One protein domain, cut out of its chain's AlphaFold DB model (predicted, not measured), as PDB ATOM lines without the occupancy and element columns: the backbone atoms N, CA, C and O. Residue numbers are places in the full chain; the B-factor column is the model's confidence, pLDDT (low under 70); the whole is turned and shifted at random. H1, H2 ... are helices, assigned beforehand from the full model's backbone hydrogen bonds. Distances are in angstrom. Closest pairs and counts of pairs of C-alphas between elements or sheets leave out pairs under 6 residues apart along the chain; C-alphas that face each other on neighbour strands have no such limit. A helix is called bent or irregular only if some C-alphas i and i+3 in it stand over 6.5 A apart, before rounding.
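AT A GLANCE: This is residues 391 to 512 of the 616 residues of the protein "SAM domain-containing protein" of Diversispora epigaea (UniProt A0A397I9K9). One long helix, H7, runs through the middle, with the short helices H5 and H6 packed on parts of it. At one end of the whole lies a group of four helices, H1 to H4, in which H3 and H4 form a hairpin; at the other end H8 and H9 make a small, loosely attached head. The printed part has 122 residues with nine named helices, H1 to H9 in that order, and no named strand; the class is all helix. It is compact, with a radius of gyration of the C-alphas of 15.5 A, and the C-alphas span 45 by 30 by 26 A.

IN THESE COORDINATES: H1, residues 394 to 404, begins at C-alpha 394 (37.267, -34.376, 40.899) and is 15.2 A long. H2 holds residues 409 to 413, H3 residues 415 to 421 and H4 residues 425 to 431. H4 is irregular, with C-alphas 426 and 429 7.2 A apart. H5 holds residues 436 to 440 and H6 residues 444 to 449. H7, residues 455 to 476, is the longest at 31.1 A, from (30.664, -14.117, 21.759) to (60.862, -20.215, 25.668). H8 holds residues 484 to 490. H9, residues 500 to 510, is 15.2 A long and ends at C-alpha 510 (46.627, -2.350, 29.922).

HOW THE PARTS SIT: H1 is close to H3 but not clearly touching, the closest C-alphas being those of Tyr 400 and Gly 421, 7.0 A apart. H2 and H3 touch only at the corner, and only just, with 3 pairs of C-alphas within 8 A; the closest are those of Leu 412 and Trp 418, 5.5 A apart. H3 and H4 touch as a helical hairpin, at a shallow tilt of 18 degrees, opposite ways; their closest C-alphas, of Pro 416 and Ser 428, are 5.1 A apart. H5 touches residues 462 to 469 of H7 alone, with the C-alphas of Ile 440 and Phe 465 closest at 4.8 A. H6 touches residues 458 to 462 of H7 alone, at a steep tilt of 63 degrees, opposite ways; the C-alphas of Tyr 444 and Arg 458 are closest at 6.3 A. H7 and H8 are apart. H9 is close to H7 but not clearly touching, with the C-alphas of Val 473 and Pro 500 closest at 7.8 A. H8 and H9 are also close but not clearly touching, about perpendicular at 79 degrees, with the C-alphas of Leu 486 and Phe 510 closest at 7.2 A. Every O i to N i+4 pair is within hydrogen-bond range in H1, H2, H3, H5, H6, H7, H8 and H9; in H4 0 of 3 are, beside 3 of 4 O i to N i+3 pairs.

THE WHOLE: The two C-alphas farthest apart, of Asn 391 and Asp 496, are 48.1 A apart. The printed part has no cut and no long link. Mean pLDDT of the printed part is 85.1; 18 residues are under 70, among them 481 to 486 and 507 to 512.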
ATOM      1  N   ASN A 391      28.541 -30.735  36.909       62.50
ATOM      2  CA  ASN A 391      28.686 -32.196  36.894       62.50
ATOM      3  C   ASN A 391      30.133 -32.679  36.699       62.50
ATOM      4  O   ASN A 391      30.328 -33.859  36.435       62.50
ATOM      5  N   MET A 392      31.128 -31.793  36.800       73.62
ATOM      6  CA  MET A 392      32.523 -32.179  36.584       73.62
ATOM      7  C   MET A 392      33.075 -32.933  37.807       73.62
ATOM      8  O   MET A 392      33.019 -32.418  38.930       73.62
ATOM      9  N   THR A 393      33.591 -34.147  37.613       80.38
ATOM     10  CA  THR A 393      34.161 -34.968  38.695       80.38
ATOM     11  C   THR A 393      35.460 -34.348  39.236       80.38
ATOM     12  O   THR A 393      36.015 -33.407  38.665       80.38
ATOM     13  N   SER A 394      35.954 -34.822  40.389       71.31
ATOM     14  CA  SER A 394      37.267 -34.376  40.899       71.31
ATOM     15  C   SER A 394      38.388 -34.700  39.907       71.31
ATOM     16  O   SER A 394      39.240 -33.857  39.661       71.31
ATOM     17  N   GLU A 395      38.327 -35.876  39.281       75.06
ATOM     18  CA  GLU A 395      39.297 -36.325  38.278       75.06
ATOM     19  C   GLU A 395      39.288 -35.427  37.036       75.06
ATOM     20  O   GLU A 395      40.344 -35.037  36.549       75.06
ATOM     21  N   GLU A 396      38.109 -35.023  36.554       75.62
ATOM     22  CA  GLU A 396      37.992 -34.096  35.422       75.62
ATOM     23  C   GLU A 396      38.512 -32.690  35.768       75.62
ATOM     24  O   GLU A 396      39.078 -32.011  34.910       75.62
ATOM     25  N   ARG A 397      38.369 -32.254  37.027       73.75
ATOM     26  CA  ARG A 397      38.953 -30.991  37.507       73.75
ATOM     27  C   ARG A 397      40.475 -31.042  37.557       73.75
ATOM     28  O   ARG A 397      41.109 -30.076  37.130       73.75
ATOM     29  N   ASP A 398      41.043 -32.132  38.058       73.31
ATOM     30  CA  ASP A 398      42.494 -32.318  38.120       73.31
ATOM     31  C   ASP A 398      43.078 -32.440  36.711       73.31
ATOM     32  O   ASP A 398      44.055 -31.766  36.387       73.31
ATOM     33  N   LEU A 399      42.409 -33.193  35.829       77.19
ATOM     34  CA  LEU A 399      42.748 -33.271  34.408       77.19
ATOM     35  C   LEU A 399      42.732 -31.880  33.767       77.19
ATOM     36  O   LEU A 399      43.688 -31.501  33.097       77.19
ATOM     37  N   TYR A 400      41.690 -31.082  34.010       79.31
ATOM     38  CA  TYR A 400      41.607 -29.726  33.479       79.31
ATOM     39  C   TYR A 400      42.731 -28.826  34.014       79.31
ATOM     40  O   TYR A 400      43.352 -28.087  33.253       79.31
ATOM     41  N   HIS A 401      43.017 -28.879  35.317       77.56
ATOM     42  CA  HIS A 401      44.082 -28.076  35.915       77.56
ATOM     43  C   HIS A 401      45.450 -28.432  35.317       77.56
ATOM     44  O   HIS A 401      46.169 -27.546  34.852       77.56
ATOM     45  N   ASN A 402      45.762 -29.724  35.249       73.25
ATOM     46  CA  ASN A 402      47.035 -30.232  34.738       73.25
ATOM     47  C   ASN A 402      47.203 -30.058  33.225       73.25
ATOM     48  O   ASN A 402      48.310 -30.210  32.732       73.25
ATOM     49  N   THR A 403      46.117 -29.771  32.499       75.94
ATOM     50  CA  THR A 403      46.139 -29.603  31.041       75.94
ATOM     51  C   THR A 403      46.102 -28.132  30.611       75.94
ATOM     52  O   THR A 403      46.710 -27.752  29.608       75.94
ATOM     53  N   TYR A 404      45.358 -27.283  31.334       79.44
ATOM     54  CA  TYR A 404      45.050 -25.908  30.909       79.44
ATOM     55  C   TYR A 404      45.617 -24.818  31.819       79.44
ATOM     56  O   TYR A 404      45.665 -23.654  31.407       79.44
ATOM     57  N   VAL A 405      46.015 -25.160  33.049       78.44
ATOM     58  CA  VAL A 405      46.756 -24.251  33.938       78.44
ATOM     59  C   VAL A 405      48.247 -24.520  33.802       78.44
ATOM     60  O   VAL A 405      49.013 -23.595  33.539       78.44
ATOM     61  N   GLU A 406      48.637 -25.787  33.910       86.19
ATOM     62  CA  GLU A 406      49.937 -26.279  33.461       86.19
ATOM     63  C   GLU A 406      49.748 -26.764  32.029       86.19
ATOM     64  O   GLU A 406      48.997 -27.693  31.778       86.19
ATOM     65  N   ILE A 407      50.299 -26.043  31.060       91.25
ATOM     66  CA  ILE A 407      49.930 -26.270  29.663       91.25
ATOM     67  C   ILE A 407      50.673 -27.486  29.135       91.25
ATOM     68  O   ILE A 407      51.899 -27.458  29.008       91.25
ATOM     69  N   ASP A 408      49.918 -28.536  28.812       94.06
ATOM     70  CA  ASP A 408      50.446 -29.702  28.114       94.06
ATOM     71  C   ASP A 408      50.722 -29.337  26.650       94.06
ATOM     72  O   ASP A 408      49.817 -29.195  25.823       94.06
ATOM     73  N   TRP A 409      52.005 -29.153  26.338       94.88
ATOM     74  CA  TRP A 409      52.471 -28.772  25.007       94.88
ATOM     75  C   TRP A 409      52.216 -29.855  23.959       94.88
ATOM     76  O   TRP A 409      51.942 -29.506  22.816       94.88
ATOM     77  N   ASN A 410      52.256 -31.136  24.343       95.06
ATOM     78  CA  ASN A 410      51.994 -32.239  23.417       95.06
ATOM     79  C   ASN A 410      50.513 -32.264  23.038       95.06
ATOM     80  O   ASN A 410      50.166 -32.481  21.880       95.06
ATOM     81  N   LEU A 411      49.629 -31.988  24.003       94.94
ATOM     82  CA  LEU A 411      48.202 -31.877  23.721       94.94
ATOM     83  C   LEU A 411      47.888 -30.648  22.863       94.94
ATOM     84  O   LEU A 411      47.008 -30.710  22.017       94.94
ATOM     85  N   LEU A 412      48.594 -29.534  23.069       95.75
ATOM     86  CA  LEU A 412      48.390 -28.317  22.282       95.75
ATOM     87  C   LEU A 412      48.768 -28.495  20.799       95.75
ATOM     88  O   LEU A 412      48.144 -27.862  19.946       95.75
ATOM     89  N   GLU A 413      49.746 -29.358  20.491       95.88
ATOM     90  CA  GLU A 413      50.056 -29.757  19.108       95.88
ATOM     91  C   GLU A 413      48.868 -30.469  18.441       95.88
ATOM     92  O   GLU A 413      48.566 -30.191  17.279       95.88
ATOM     93  N   ASP A 414      48.125 -31.289  19.189       96.88
ATOM     94  CA  ASP A 414      46.822 -31.833  18.785       96.88
ATOM     95  C   ASP A 414      45.677 -30.884  19.191       96.88
ATOM     96  O   ASP A 414      44.847 -31.163  20.065       96.88
ATOM     97  N   PHE A 415      45.637 -29.717  18.541       96.62
ATOM     98  CA  PHE A 415      44.695 -28.642  18.866       96.62
ATOM     99  C   PHE A 415      43.211 -29.081  18.944       96.62
ATOM    100  O   PHE A 415      42.510 -28.628  19.857       96.62
ATOM    101  N   PRO A 416      42.692 -29.982  18.079       96.94
ATOM    102  CA  PRO A 416      41.352 -30.553  18.243       96.94
ATOM    103  C   PRO A 416      41.137 -31.278  19.581       96.94
ATOM    104  O   PRO A 416      40.100 -31.085  20.223       96.94
ATOM    105  N   SER A 417      42.105 -32.079  20.035       95.50
ATOM    106  CA  SER A 417      42.054 -32.739  21.347       95.50
ATOM    107  C   SER A 417      42.191 -31.737  22.494       95.50
ATOM    108  O   SER A 417      41.474 -31.847  23.493       95.50
ATOM    109  N   TRP A 418      43.013 -30.699  22.326       96.25
ATOM    110  CA  TRP A 418      43.094 -29.595  23.282       96.25
ATOM    111  C   TRP A 418      41.760 -28.842  23.419       96.25
ATOM    112  O   TRP A 418      41.319 -28.568  24.534       96.25
ATOM    113  N   LEU A 419      41.048 -28.573  22.319       95.94
ATOM    114  CA  LEU A 419      39.700 -27.988  22.357       95.94
ATOM    115  C   LEU A 419      38.673 -28.918  23.008       95.94
ATOM    116  O   LEU A 419      37.742 -28.447  23.667       95.94
ATOM    117  N   LYS A 420      38.827 -30.235  22.845       94.44
ATOM    118  CA  LYS A 420      37.912 -31.224  23.419       94.44
ATOM    119  C   LYS A 420      37.857 -31.147  24.940       94.44
ATOM    120  O   LYS A 420      36.756 -31.125  25.485       94.44
ATOM    121  N   GLY A 421      38.994 -31.046  25.625       90.19
ATOM    122  CA  GLY A 421      38.984 -30.903  27.087       90.19
ATOM    123  C   GLY A 421      38.543 -29.511  27.574       90.19
ATOM    124  O   GLY A 421      38.148 -29.373  28.729       90.19
ATOM    125  N   LEU A 422      38.498 -28.499  26.694       92.12
ATOM    126  CA  LEU A 422      37.811 -27.229  26.969       92.12
ATOM    127  C   LEU A 422      36.291 -27.306  26.758       92.12
ATOM    128  O   LEU A 422      35.581 -26.367  27.118       92.12
ATOM    129  N   GLY A 423      35.784 -28.395  26.173       93.12
ATOM    130  CA  GLY A 423      34.384 -28.523  25.778       93.12
ATOM    131  C   GLY A 423      34.021 -27.694  24.542       93.12
ATOM    132  O   GLY A 423      32.876 -27.278  24.423       93.12
ATOM    133  N   PHE A 424      34.989 -27.435  23.656       96.19
ATOM    134  CA  PHE A 424      34.824 -26.676  22.407       96.19
ATOM    135  C   PHE A 424      35.160 -27.520  21.169       96.19
ATOM    136  O   PHE A 424      35.607 -26.996  20.146       96.19
ATOM    137  N   PHE A 425      34.981 -28.841  21.259       96.31
ATOM    138  CA  PHE A 425      35.327 -29.769  20.180       96.31
ATOM    139  C   PHE A 425      34.555 -29.482  18.886       96.31
ATOM    140  O   PHE A 425      35.086 -29.671  17.794       96.31
ATOM    141  N   GLU A 426      33.325 -28.980  18.991       96.62
ATOM    142  CA  GLU A 426      32.479 -28.616  17.856       96.62
ATOM    143  C   GLU A 426      33.081 -27.515  16.967       96.62
ATOM    144  O   GLU A 426      32.715 -27.413  15.800       96.62
ATOM    145  N   PHE A 427      34.032 -26.735  17.488       97.81
ATOM    146  CA  PHE A 427      34.730 -25.687  16.741       97.81
ATOM    147  C   PHE A 427      36.053 -26.163  16.129       97.81
ATOM    148  O   PHE A 427      36.715 -25.386  15.452       97.81
ATOM    149  N   SER A 428      36.449 -27.426  16.326       97.56
ATOM    150  CA  SER A 428      37.714 -27.964  15.794       97.56
ATOM    151  C   SER A 428      37.826 -27.851  14.268       97.56
ATOM    152  O   SER A 428      38.909 -27.593  13.748       97.56
ATOM    153  N   SER A 429      36.710 -27.965  13.544       97.62
ATOM    154  CA  SER A 429      36.671 -27.823  12.084       97.62
ATOM    155  C   SER A 429      36.997 -26.409  11.597       97.62
ATOM    156  O   SER A 429      37.550 -26.274  10.509       97.62
ATOM    157  N   CYS A 430      36.729 -25.373  12.400       98.06
ATOM    158  CA  CYS A 430      37.080 -23.982  12.085       98.06
ATOM    159  C   CYS A 430      38.601 -23.746  12.057       98.06
ATOM    160  O   CYS A 430      39.054 -22.738  11.526       98.06
ATOM    161  N   PHE A 431      39.387 -24.670  12.619       97.62
ATOM    162  CA  PHE A 431      40.838 -24.558  12.766       97.62
ATOM    163  C   PHE A 431      41.620 -25.584  11.932       97.62
ATOM    164  O   PHE A 431      42.827 -25.714  12.112       97.62
ATOM    165  N   LYS A 432      40.948 -26.327  11.039       94.81
ATOM    166  CA  LYS A 432      41.477 -27.544  10.394       94.81
ATOM    167  C   LYS A 432      42.793 -27.357   9.624       94.81
ATOM    168  O   LYS A 432      43.548 -28.312   9.500       94.81
ATOM    169  N   ASP A 433      43.087 -26.144   9.174       96.69
ATOM    170  CA  ASP A 433      44.261 -25.837   8.350       96.69
ATOM    171  C   ASP A 433      45.164 -24.769   8.995       96.69
ATOM    172  O   ASP A 433      45.976 -24.132   8.324       96.69
ATOM    173  N   LEU A 434      45.003 -24.535  10.301       97.12
ATOM    174  CA  LEU A 434      45.757 -23.532  11.046       97.12
ATOM    175  C   LEU A 434      46.680 -24.201  12.062       97.12
ATOM    176  O   LEU A 434      46.266 -25.042  12.856       97.12
ATOM    177  N   GLU A 435      47.938 -23.773  12.087       97.12
ATOM    178  CA  GLU A 435      48.865 -24.162  13.147       97.12
ATOM    179  C   GLU A 435      48.440 -23.535  14.478       97.12
ATOM    180  O   GLU A 435      48.107 -22.346  14.529       97.12
ATOM    181  N   TRP A 436      48.522 -24.282  15.584       97.12
ATOM    182  CA  TRP A 436      48.123 -23.780  16.907       97.12
ATOM    183  C   TRP A 436      48.836 -22.478  17.292       97.12
ATOM    184  O   TRP A 436      48.227 -21.616  17.925       97.12
ATOM    185  N   ARG A 437      50.090 -22.288  16.851       95.69
ATOM    186  CA  ARG A 437      50.852 -21.043  17.049       95.69
ATOM    187  C   ARG A 437      50.166 -19.844  16.390       95.69
ATOM    188  O   ARG A 437      50.110 -18.775  16.987       95.69
ATOM    189  N   ARG A 438      49.586 -20.019  15.197       96.19
ATOM    190  CA  ARG A 438      48.772 -18.984  14.541       96.19
ATOM    191  C   ARG A 438      47.426 -18.814  15.239       96.19
ATOM    192  O   ARG A 438      46.985 -17.680  15.393       96.19
ATOM    193  N   ILE A 439      46.810 -19.911  15.683       97.38
ATOM    194  CA  ILE A 439      45.496 -19.890  16.339       97.38
ATOM    195  C   ILE A 439      45.527 -19.076  17.634       97.38
ATOM    196  O   ILE A 439      44.659 -18.234  17.847       97.38
ATOM    197  N   ILE A 440      46.532 -19.271  18.491       96.44
ATOM    198  CA  ILE A 440      46.614 -18.515  19.750       96.44
ATOM    199  C   ILE A 440      46.828 -17.016  19.519       96.44
ATOM    200  O   ILE A 440      46.467 -16.207  20.374       96.44
ATOM    201  N   GLU A 441      47.392 -16.627  18.373       95.56
ATOM    202  CA  GLU A 441      47.553 -15.228  17.980       95.56
ATOM    203  C   GLU A 441      46.275 -14.583  17.448       95.56
ATOM    204  O   GLU A 441      46.253 -13.361  17.303       95.56
ATOM    205  N   MET A 442      45.215 -15.365  17.226       96.88
ATOM    206  CA  MET A 442      43.968 -14.840  16.694       96.88
ATOM    207  C   MET A 442      43.294 -13.869  17.659       96.88
ATOM    208  O   MET A 442      43.194 -14.116  18.870       96.88
ATOM    209  N   ASP A 443      42.809 -12.761  17.113       95.12
ATOM    210  CA  ASP A 443      42.000 -11.806  17.851       95.12
ATOM    211  C   ASP A 443      40.502 -12.153  17.826       95.12
ATOM    212  O   ASP A 443      40.063 -13.221  17.395       95.12
ATOM    213  N   TYR A 444      39.696 -11.269  18.409       95.56
ATOM    214  CA  TYR A 444      38.263 -11.491  18.536       95.56
ATOM    215  C   TYR A 444      37.538 -11.504  17.186       95.56
ATOM    216  O   TYR A 444      36.577 -12.260  17.039       95.56
ATOM    217  N   ASP A 445      37.996 -10.691  16.236       95.56
ATOM    218  CA  ASP A 445      37.353 -10.513  14.939       95.56
ATOM    219  C   ASP A 445      37.788 -11.652  13.999       95.56
ATOM    220  O   ASP A 445      36.942 -12.282  13.367       95.56
ATOM    221  N   GLU A 446      39.068 -12.045  14.030       97.56
ATOM    222  CA  GLU A 446      39.580 -13.217  13.307       97.56
ATOM    223  C   GLU A 446      38.848 -14.512  13.720       97.56
ATOM    224  O   GLU A 446      38.526 -15.343  12.870       97.56
ATOM    225  N   LEU A 447      38.531 -14.692  15.013       97.75
ATOM    226  CA  LEU A 447      37.735 -15.838  15.483       97.75
ATOM    227  C   LEU A 447      36.288 -15.820  14.957       97.75
ATOM    228  O   LEU A 447      35.680 -16.876  14.768       97.75
ATOM    229  N   GLU A 448      35.711 -14.637  14.752       97.56
ATOM    230  CA  GLU A 448      34.382 -14.485  14.156       97.56
ATOM    231  C   GLU A 448      34.404 -14.809  12.657       97.56
ATOM    232  O   GLU A 448      33.533 -15.543  12.187       97.56
ATOM    233  N   GLU A 449      35.434 -14.360  11.935       97.88
ATOM    234  CA  GLU A 449      35.620 -14.619  10.503       97.88
ATOM    235  C   GLU A 449      35.770 -16.112  10.174       97.88
ATOM    236  O   GLU A 449      35.215 -16.575   9.177       97.88
ATOM    237  N   ILE A 450      36.426 -16.901  11.035       97.69
ATOM    238  CA  ILE A 450      36.525 -18.369  10.871       97.69
ATOM    239  C   ILE A 450      35.243 -19.130  11.270       97.69
ATOM    240  O   ILE A 450      35.210 -20.361  11.249       97.69
ATOM    241  N   GLY A 451      34.176 -18.416  11.645       97.31
ATOM    242  CA  GLY A 451      32.844 -18.979  11.876       97.31
ATOM    243  C   GLY A 451      32.453 -19.195  13.341       97.31
ATOM    244  O   GLY A 451      31.375 -19.736  13.608       97.31
ATOM    245  N   ILE A 452      33.256 -18.756  14.317       97.88
ATOM    246  CA  ILE A 452      32.896 -18.864  15.741       97.88
ATOM    247  C   ILE A 452      32.016 -17.676  16.128       97.88
ATOM    248  O   ILE A 452      32.471 -16.709  16.728       97.88
ATOM    249  N   ASN A 453      30.721 -17.754  15.819       97.06
ATOM    250  CA  ASN A 453      29.758 -16.655  16.012       97.06
ATOM    251  C   ASN A 453      29.375 -16.379  17.484       97.06
ATOM    252  O   ASN A 453      28.787 -15.346  17.809       97.06
ATOM    253  N   SER A 454      29.671 -17.302  18.405       96.69
ATOM    254  CA  SER A 454      29.310 -17.144  19.818       96.69
ATOM    255  C   SER A 454      30.312 -16.255  20.555       96.69
ATOM    256  O   SER A 454      31.431 -16.672  20.849       96.69
ATOM    257  N   ASN A 455      29.873 -15.055  20.951       90.88
ATOM    258  CA  ASN A 455      30.664 -14.117  21.759       90.88
ATOM    259  C   ASN A 455      31.267 -14.783  23.013       90.88
ATOM    260  O   ASN A 455      32.431 -14.563  23.341       90.88
ATOM    261  N   PHE A 456      30.491 -15.629  23.699       91.06
ATOM    262  CA  PHE A 456      30.960 -16.335  24.891       91.06
ATOM    263  C   PHE A 456      32.129 -17.282  24.580       91.06
ATOM    264  O   PHE A 456      33.133 -17.263  25.290       91.06
ATOM    265  N   VAL A 457      32.024 -18.061  23.497       95.06
ATOM    266  CA  VAL A 457      33.080 -18.991  23.067       95.06
ATOM    267  C   VAL A 457      34.330 -18.218  22.657       95.06
ATOM    268  O   VAL A 457      35.414 -18.544  23.129       95.06
ATOM    269  N   ARG A 458      34.193 -17.133  21.882       97.38
ATOM    270  CA  ARG A 458      35.334 -16.282  21.498       97.38
ATOM    271  C   ARG A 458      36.063 -15.701  22.711       97.38
ATOM    272  O   ARG A 458      37.280 -15.814  22.812       97.38
ATOM    273  N   GLN A 459      35.336 -15.135  23.680       91.31
ATOM    274  CA  GLN A 459      35.940 -14.621  24.921       91.31
ATOM    275  C   GLN A 459      36.650 -15.714  25.724       91.31
ATOM    276  O   GLN A 459      37.683 -15.460  26.347       91.31
ATOM    277  N   SER A 460      36.070 -16.912  25.732       91.00
ATOM    278  CA  SER A 460      36.630 -18.072  26.406       91.00
ATOM    279  C   SER A 460      37.942 -18.520  25.757       91.00
ATOM    280  O   SER A 460      38.958 -18.625  26.443       91.00
ATOM    281  N   LEU A 461      37.945 -18.698  24.434       96.31
ATOM    282  CA  LEU A 461      39.131 -19.073  23.664       96.31
ATOM    283  C   LEU A 461      40.254 -18.052  23.837       96.31
ATOM    284  O   LEU A 461      41.349 -18.437  24.226       96.31
ATOM    285  N   ILE A 462      39.967 -16.753  23.700       95.75
ATOM    286  CA  ILE A 462      40.963 -15.689  23.913       95.75
ATOM    287  C   ILE A 462      41.583 -15.772  25.310       95.75
ATOM    288  O   ILE A 462      42.788 -15.585  25.467       95.75
ATOM    289  N   ARG A 463      40.788 -16.063  26.347       89.06
ATOM    290  CA  ARG A 463      41.314 -16.222  27.710       89.06
ATOM    291  C   ARG A 463      42.282 -17.401  27.802       89.06
ATOM    292  O   ARG A 463      43.331 -17.262  28.428       89.06
ATOM    293  N   HIS A 464      41.949 -18.529  27.182       94.88
ATOM    294  CA  HIS A 464      42.836 -19.689  27.134       94.88
ATOM    295  C   HIS A 464      44.086 -19.432  26.290       94.88
ATOM    296  O   HIS A 464      45.183 -19.749  26.740       94.88
ATOM    297  N   PHE A 465      43.959 -18.762  25.143       95.81
ATOM    298  CA  PHE A 465      45.093 -18.353  24.311       95.81
ATOM    299  C   PHE A 465      46.048 -17.446  25.083       95.81
ATOM    300  O   PHE A 465      47.258 -17.628  25.019       95.81
ATOM    301  N   TRP A 466      45.521 -16.529  25.898       90.69
ATOM    302  CA  TRP A 466      46.333 -15.707  26.795       90.69
ATOM    303  C   TRP A 466      47.106 -16.516  27.838       90.69
ATOM    304  O   TRP A 466      48.223 -16.134  28.192       90.69
ATOM    305  N   ASN A 467      46.544 -17.616  28.338       88.62
ATOM    306  CA  ASN A 467      47.264 -18.503  29.251       88.62
ATOM    307  C   ASN A 467      48.383 -19.255  28.516       88.62
ATOM    308  O   ASN A 467      49.501 -19.288  29.028       88.62
ATOM    309  N   VAL A 468      48.116 -19.759  27.303       94.50
ATOM    310  CA  VAL A 468      49.133 -20.375  26.423       94.50
ATOM    311  C   VAL A 468      50.278 -19.415  26.157       94.50
ATOM    312  O   VAL A 468      51.431 -19.733  26.429       94.50
ATOM    313  N   LYS A 469      49.950 -18.198  25.735       92.88
ATOM    314  CA  LYS A 469      50.893 -17.105  25.517       92.88
ATOM    315  C   LYS A 469      51.785 -16.846  26.730       92.88
ATOM    316  O   LYS A 469      53.001 -16.804  26.595       92.88
ATOM    317  N   LYS A 470      51.206 -16.730  27.928       86.56
ATOM    318  CA  LYS A 470      51.977 -16.536  29.170       86.56
ATOM    319  C   LYS A 470      52.912 -17.702  29.468       86.56
ATOM    320  O   LYS A 470      54.059 -17.468  29.832       86.56
ATOM    321  N   ALA A 471      52.433 -18.935  29.326       89.00
ATOM    322  CA  ALA A 471      53.266 -20.112  29.542       89.00
ATOM    323  C   ALA A 471      54.412 -20.187  28.522       89.00
ATOM    324  O   ALA A 471      55.514 -20.597  28.875       89.00
ATOM    325  N   LEU A 472      54.175 -19.739  27.287       91.00
ATOM    326  CA  LEU A 472      55.164 -19.739  26.211       91.00
ATOM    327  C   LEU A 472      56.295 -18.738  26.491       91.00
ATOM    328  O   LEU A 472      57.459 -19.095  26.336       91.00
ATOM    329  N   VAL A 473      55.979 -17.549  27.024       87.12
ATOM    330  CA  VAL A 473      56.995 -16.595  27.530       87.12
ATOM    331  C   VAL A 473      57.872 -17.233  28.593       87.12
ATOM    332  O   VAL A 473      59.090 -17.110  28.548       87.12
ATOM    333  N   ILE A 474      57.251 -17.908  29.565       83.62
ATOM    334  CA  ILE A 474      57.969 -18.511  30.691       83.62
ATOM    335  C   ILE A 474      58.871 -19.653  30.205       83.62
ATOM    336  O   ILE A 474      59.997 -19.776  30.675       83.62
ATOM    337  N   LYS A 475      58.385 -20.480  29.271       89.81
ATOM    338  CA  LYS A 475      59.100 -21.653  28.755       89.81
ATOM    339  C   LYS A 475      60.233 -21.292  27.797       89.81
ATOM    340  O   LYS A 475      61.334 -21.806  27.945       89.81
ATOM    341  N   GLU A 476      59.943 -20.481  26.783       90.38
ATOM    342  CA  GLU A 476      60.862 -20.215  25.668       90.38
ATOM    343  C   GLU A 476      61.649 -18.906  25.862       90.38
ATOM    344  O   GLU A 476      62.517 -18.589  25.054       90.38
ATOM    345  N   GLY A 477      61.348 -18.117  26.904       82.69
ATOM    346  CA  GLY A 477      61.887 -16.759  27.054       82.69
ATOM    347  C   GLY A 477      61.395 -15.803  25.962       82.69
ATOM    348  O   GLY A 477      61.967 -14.732  25.766       82.69
ATOM    349  N   TYR A 478      60.357 -16.198  25.221       72.19
ATOM    350  CA  TYR A 478      59.861 -15.473  24.059       72.19
ATOM    351  C   TYR A 478      59.197 -14.162  24.485       72.19
ATOM    352  O   TYR A 478      58.406 -14.137  25.427       72.19
ATOM    353  N   MET A 479      59.458 -13.070  23.767       68.25
ATOM    354  CA  MET A 479      58.674 -11.848  23.939       68.25
ATOM    355  C   MET A 479      57.289 -12.042  23.326       68.25
ATOM    356  O   MET A 479      57.164 -12.358  22.145       68.25
ATOM    357  N   LEU A 480      56.233 -11.811  24.109       70.81
ATOM    358  CA  LEU A 480      54.877 -11.744  23.556       70.81
ATOM    359  C   LEU A 480      54.802 -10.626  22.533       70.81
ATOM    360  O   LEU A 480      55.212  -9.531  22.887       70.81
ATOM    361  N   PRO A 481      54.245 -10.798  21.331       67.81
ATOM    362  CA  PRO A 481      53.889  -9.640  20.521       67.81
ATOM    363  C   PRO A 481      52.904  -8.775  21.319       67.81
ATOM    364  O   PRO A 481      51.945  -9.298  21.907       67.81
ATOM    365  N   PHE A 482      53.131  -7.457  21.403       67.44
ATOM    366  CA  PHE A 482      52.114  -6.608  22.014       67.44
ATOM    367  C   PHE A 482      50.824  -6.724  21.194       67.44
ATOM    368  O   PHE A 482      50.866  -6.682  19.960       67.44
ATOM    369  N   PRO A 483      49.651  -6.811  21.843       67.75
ATOM    370  CA  PRO A 483      48.392  -6.705  21.127       67.75
ATOM    371  C   PRO A 483      48.417  -5.411  20.310       67.75
ATOM    372  O   PRO A 483      48.644  -4.342  20.870       67.75
ATOM    373  N   LYS A 484      48.190  -5.484  18.993       67.50
ATOM    374  CA  LYS A 484      48.298  -4.313  18.097       67.50
ATOM    375  C   LYS A 484      47.505  -3.115  18.619       67.50
ATOM    376  O   LYS A 484      47.998  -1.996  18.645       67.50
ATOM    377  N   ARG A 485      46.309  -3.382  19.151       60.69
ATOM    378  CA  ARG A 485      45.430  -2.392  19.787       60.69
ATOM    379  C   ARG A 485      46.092  -1.638  20.951       60.69
ATOM    380  O   ARG A 485      45.792  -0.468  21.165       60.69
ATOM    381  N   LEU A 486      46.970  -2.314  21.684       66.06
ATOM    382  CA  LEU A 486      47.751  -1.804  22.808       66.06
ATOM    383  C   LEU A 486      48.825  -0.831  22.322       66.06
ATOM    384  O   LEU A 486      48.837   0.320  22.758       66.06
ATOM    385  N   LEU A 487      49.624  -1.255  21.335       71.06
ATOM    386  CA  LEU A 487      50.633  -0.416  20.675       71.06
ATOM    387  C   LEU A 487      49.997   0.849  20.097       71.06
ATOM    388  O   LEU A 487      50.460   1.957  20.362       71.06
ATOM    389  N   THR A 488      48.868   0.700  19.394       73.31
ATOM    390  CA  THR A 488      48.124   1.836  18.834       73.31
ATOM    391  C   THR A 488      47.618   2.785  19.921       73.31
ATOM    392  O   THR A 488      47.644   3.996  19.734       73.31
ATOM    393  N   SER A 489      47.159   2.263  21.064       64.81
ATOM    394  CA  SER A 489      46.631   3.098  22.152       64.81
ATOM    395  C   SER A 489      47.706   3.837  22.951       64.81
ATOM    396  O   SER A 489      47.450   4.943  23.425       64.81
ATOM    397  N   MET A 490      48.899   3.249  23.091       72.06
ATOM    398  CA  MET A 490      50.013   3.838  23.838       72.06
ATOM    399  C   MET A 490      50.958   4.662  22.954       72.06
ATOM    400  O   MET A 490      51.782   5.398  23.488       72.06
ATOM    401  N   ASN A 491      50.814   4.582  21.624       82.62
ATOM    402  CA  ASN A 491      51.730   5.180  20.651       82.62
ATOM    403  C   ASN A 491      53.193   4.752  20.881       82.62
ATOM    404  O   ASN A 491      54.111   5.561  20.768       82.62
ATOM    405  N   ILE A 492      53.385   3.483  21.244       80.94
ATOM    406  CA  ILE A 492      54.696   2.855  21.436       80.94
ATOM    407  C   ILE A 492      54.927   1.926  20.246       80.94
ATOM    408  O   ILE A 492      54.001   1.211  19.847       80.94
ATOM    409  N   LYS A 493      56.128   1.937  19.655       83.69
ATOM    410  CA  LYS A 493      56.489   0.928  18.655       83.69
ATOM    411  C   LYS A 493      56.872  -0.352  19.382       83.69
ATOM    412  O   LYS A 493      57.491  -0.301  20.438       83.69
ATOM    413  N   ASP A 494      56.521  -1.506  18.818       75.38
ATOM    414  CA  ASP A 494      56.847  -2.803  19.435       75.38
ATOM    415  C   ASP A 494      58.361  -2.934  19.697       75.38
ATOM    416  O   ASP A 494      58.783  -3.498  20.703       75.38
ATOM    417  N   GLU A 495      59.162  -2.327  18.821       85.44
ATOM    418  CA  GLU A 495      60.625  -2.252  18.862       85.44
ATOM    419  C   GLU A 495      61.184  -1.599  20.136       85.44
ATOM    420  O   GLU A 495      62.278  -1.959  20.553       85.44
ATOM    421  N   ASP A 496      60.448  -0.679  20.771       84.19
ATOM    422  CA  ASP A 496      60.971   0.174  21.850       84.19
ATOM    423  C   ASP A 496      60.977  -0.511  23.231       84.19
ATOM    424  O   ASP A 496      61.471   0.050  24.209       84.19
ATOM    425  N   ILE A 497      60.403  -1.711  23.351       78.94
ATOM    426  CA  ILE A 497      60.287  -2.433  24.624       78.94
ATOM    427  C   ILE A 497      61.088  -3.719  24.504       78.94
ATOM    428  O   ILE A 497      60.624  -4.663  23.873       78.94
ATOM    429  N   HIS A 498      62.277  -3.749  25.108       77.81
ATOM    430  CA  HIS A 498      63.223  -4.865  24.988       77.81
ATOM    431  C   HIS A 498      63.153  -5.880  26.139       77.81
ATOM    432  O   HIS A 498      63.602  -7.009  25.963       77.81
ATOM    433  N   ASP A 499      62.588  -5.521  27.299       79.12
ATOM    434  CA  ASP A 499      62.448  -6.444  28.433       79.12
ATOM    435  C   ASP A 499      61.125  -7.243  28.352       79.12
ATOM    436  O   ASP A 499      60.037  -6.650  28.390       79.12
ATOM    437  N   PRO A 500      61.167  -8.591  28.274       67.19
ATOM    438  CA  PRO A 500      59.974  -9.439  28.287       67.19
ATOM    439  C   PRO A 500      59.092  -9.256  29.534       67.19
ATOM    440  O   PRO A 500      57.867  -9.387  29.446       67.19
ATOM    441  N   LEU A 501      59.689  -8.946  30.693       65.19
ATOM    442  CA  LEU A 501      58.969  -8.735  31.955       65.19
ATOM    443  C   LEU A 501      58.246  -7.388  31.975       65.19
ATOM    444  O   LEU A 501      57.060  -7.339  32.315       65.19
ATOM    445  N   GLU A 502      58.916  -6.312  31.569       74.38
ATOM    446  CA  GLU A 502      58.305  -4.998  31.357       74.38
ATOM    447  C   GLU A 502      57.184  -5.058  30.313       74.38
ATOM    448  O   GLU A 502      56.089  -4.534  30.541       74.38
ATOM    449  N   ARG A 503      57.392  -5.797  29.218       70.94
ATOM    450  CA  ARG A 503      56.363  -6.046  28.204       70.94
ATOM    451  C   ARG A 503      55.144  -6.765  28.792       70.94
ATOM    452  O   ARG A 503      54.009  -6.320  28.600       70.94
ATOM    453  N   LEU A 504      55.346  -7.845  29.549       62.59
ATOM    454  CA  LEU A 504      54.256  -8.569  30.212       62.59
ATOM    455  C   LEU A 504      53.518  -7.679  31.220       62.59
ATOM    456  O   LEU A 504      52.291  -7.736  31.313       62.59
ATOM    457  N   LYS A 505      54.254  -6.841  31.952       72.19
ATOM    458  CA  LYS A 505      53.706  -5.882  32.910       72.19
ATOM    459  C   LYS A 505      52.816  -4.856  32.212       72.19
ATOM    460  O   LYS A 505      51.659  -4.729  32.596       72.19
ATOM    461  N   LEU A 506      53.281  -4.235  31.129       73.88
ATOM    462  CA  LEU A 506      52.501  -3.289  30.322       73.88
ATOM    463  C   LEU A 506      51.236  -3.922  29.728       73.88
ATOM    464  O   LEU A 506      50.174  -3.303  29.722       73.88
ATOM    465  N   ILE A 507      51.319  -5.178  29.282       62.69
ATOM    466  CA  ILE A 507      50.160  -5.939  28.800       62.69
ATOM    467  C   ILE A 507      49.156  -6.172  29.938       62.69
ATOM    468  O   ILE A 507      47.964  -5.895  29.790       62.69
ATOM    469  N   VAL A 508      49.616  -6.671  31.087       61.69
ATOM    470  CA  VAL A 508      48.766  -6.926  32.260       61.69
ATOM    471  C   VAL A 508      48.133  -5.633  32.780       61.69
ATOM    472  O   VAL A 508      46.952  -5.648  33.139       61.69
ATOM    473  N   ASP A 509      48.881  -4.532  32.769       63.25
ATOM    474  CA  ASP A 509      48.449  -3.203  33.201       63.25
ATOM    475  C   ASP A 509      47.473  -2.569  32.203       63.25
ATOM    476  O   ASP A 509      46.483  -1.970  32.602       63.25
ATOM    477  N   PHE A 510      47.627  -2.784  30.900       59.84
ATOM    478  CA  PHE A 510      46.627  -2.350  29.922       59.84
ATOM    479  C   PHE A 510      45.286  -3.069  30.080       59.84
ATOM    480  O   PHE A 510      44.221  -2.448  30.026       59.84
ATOM    481  N   TYR A 511      45.316  -4.382  30.335       57.44
ATOM    482  CA  TYR A 511      44.103  -5.132  30.669       57.44
ATOM    483  C   TYR A 511      43.568  -4.796  32.074       57.44
ATOM    484  O   TYR A 511      42.431  -5.149  32.404       57.44
ATOM    485  N   ARG A 512      44.335  -4.067  32.894       55.25
ATOM    486  CA  ARG A 512      43.946  -3.557  34.212       55.25
ATOM    487  C   ARG A 512      43.996  -2.034  34.261       55.25
ATOM    488  O   ARG A 512      44.920  -1.474  34.813       55.25
TER     489      ARG A 512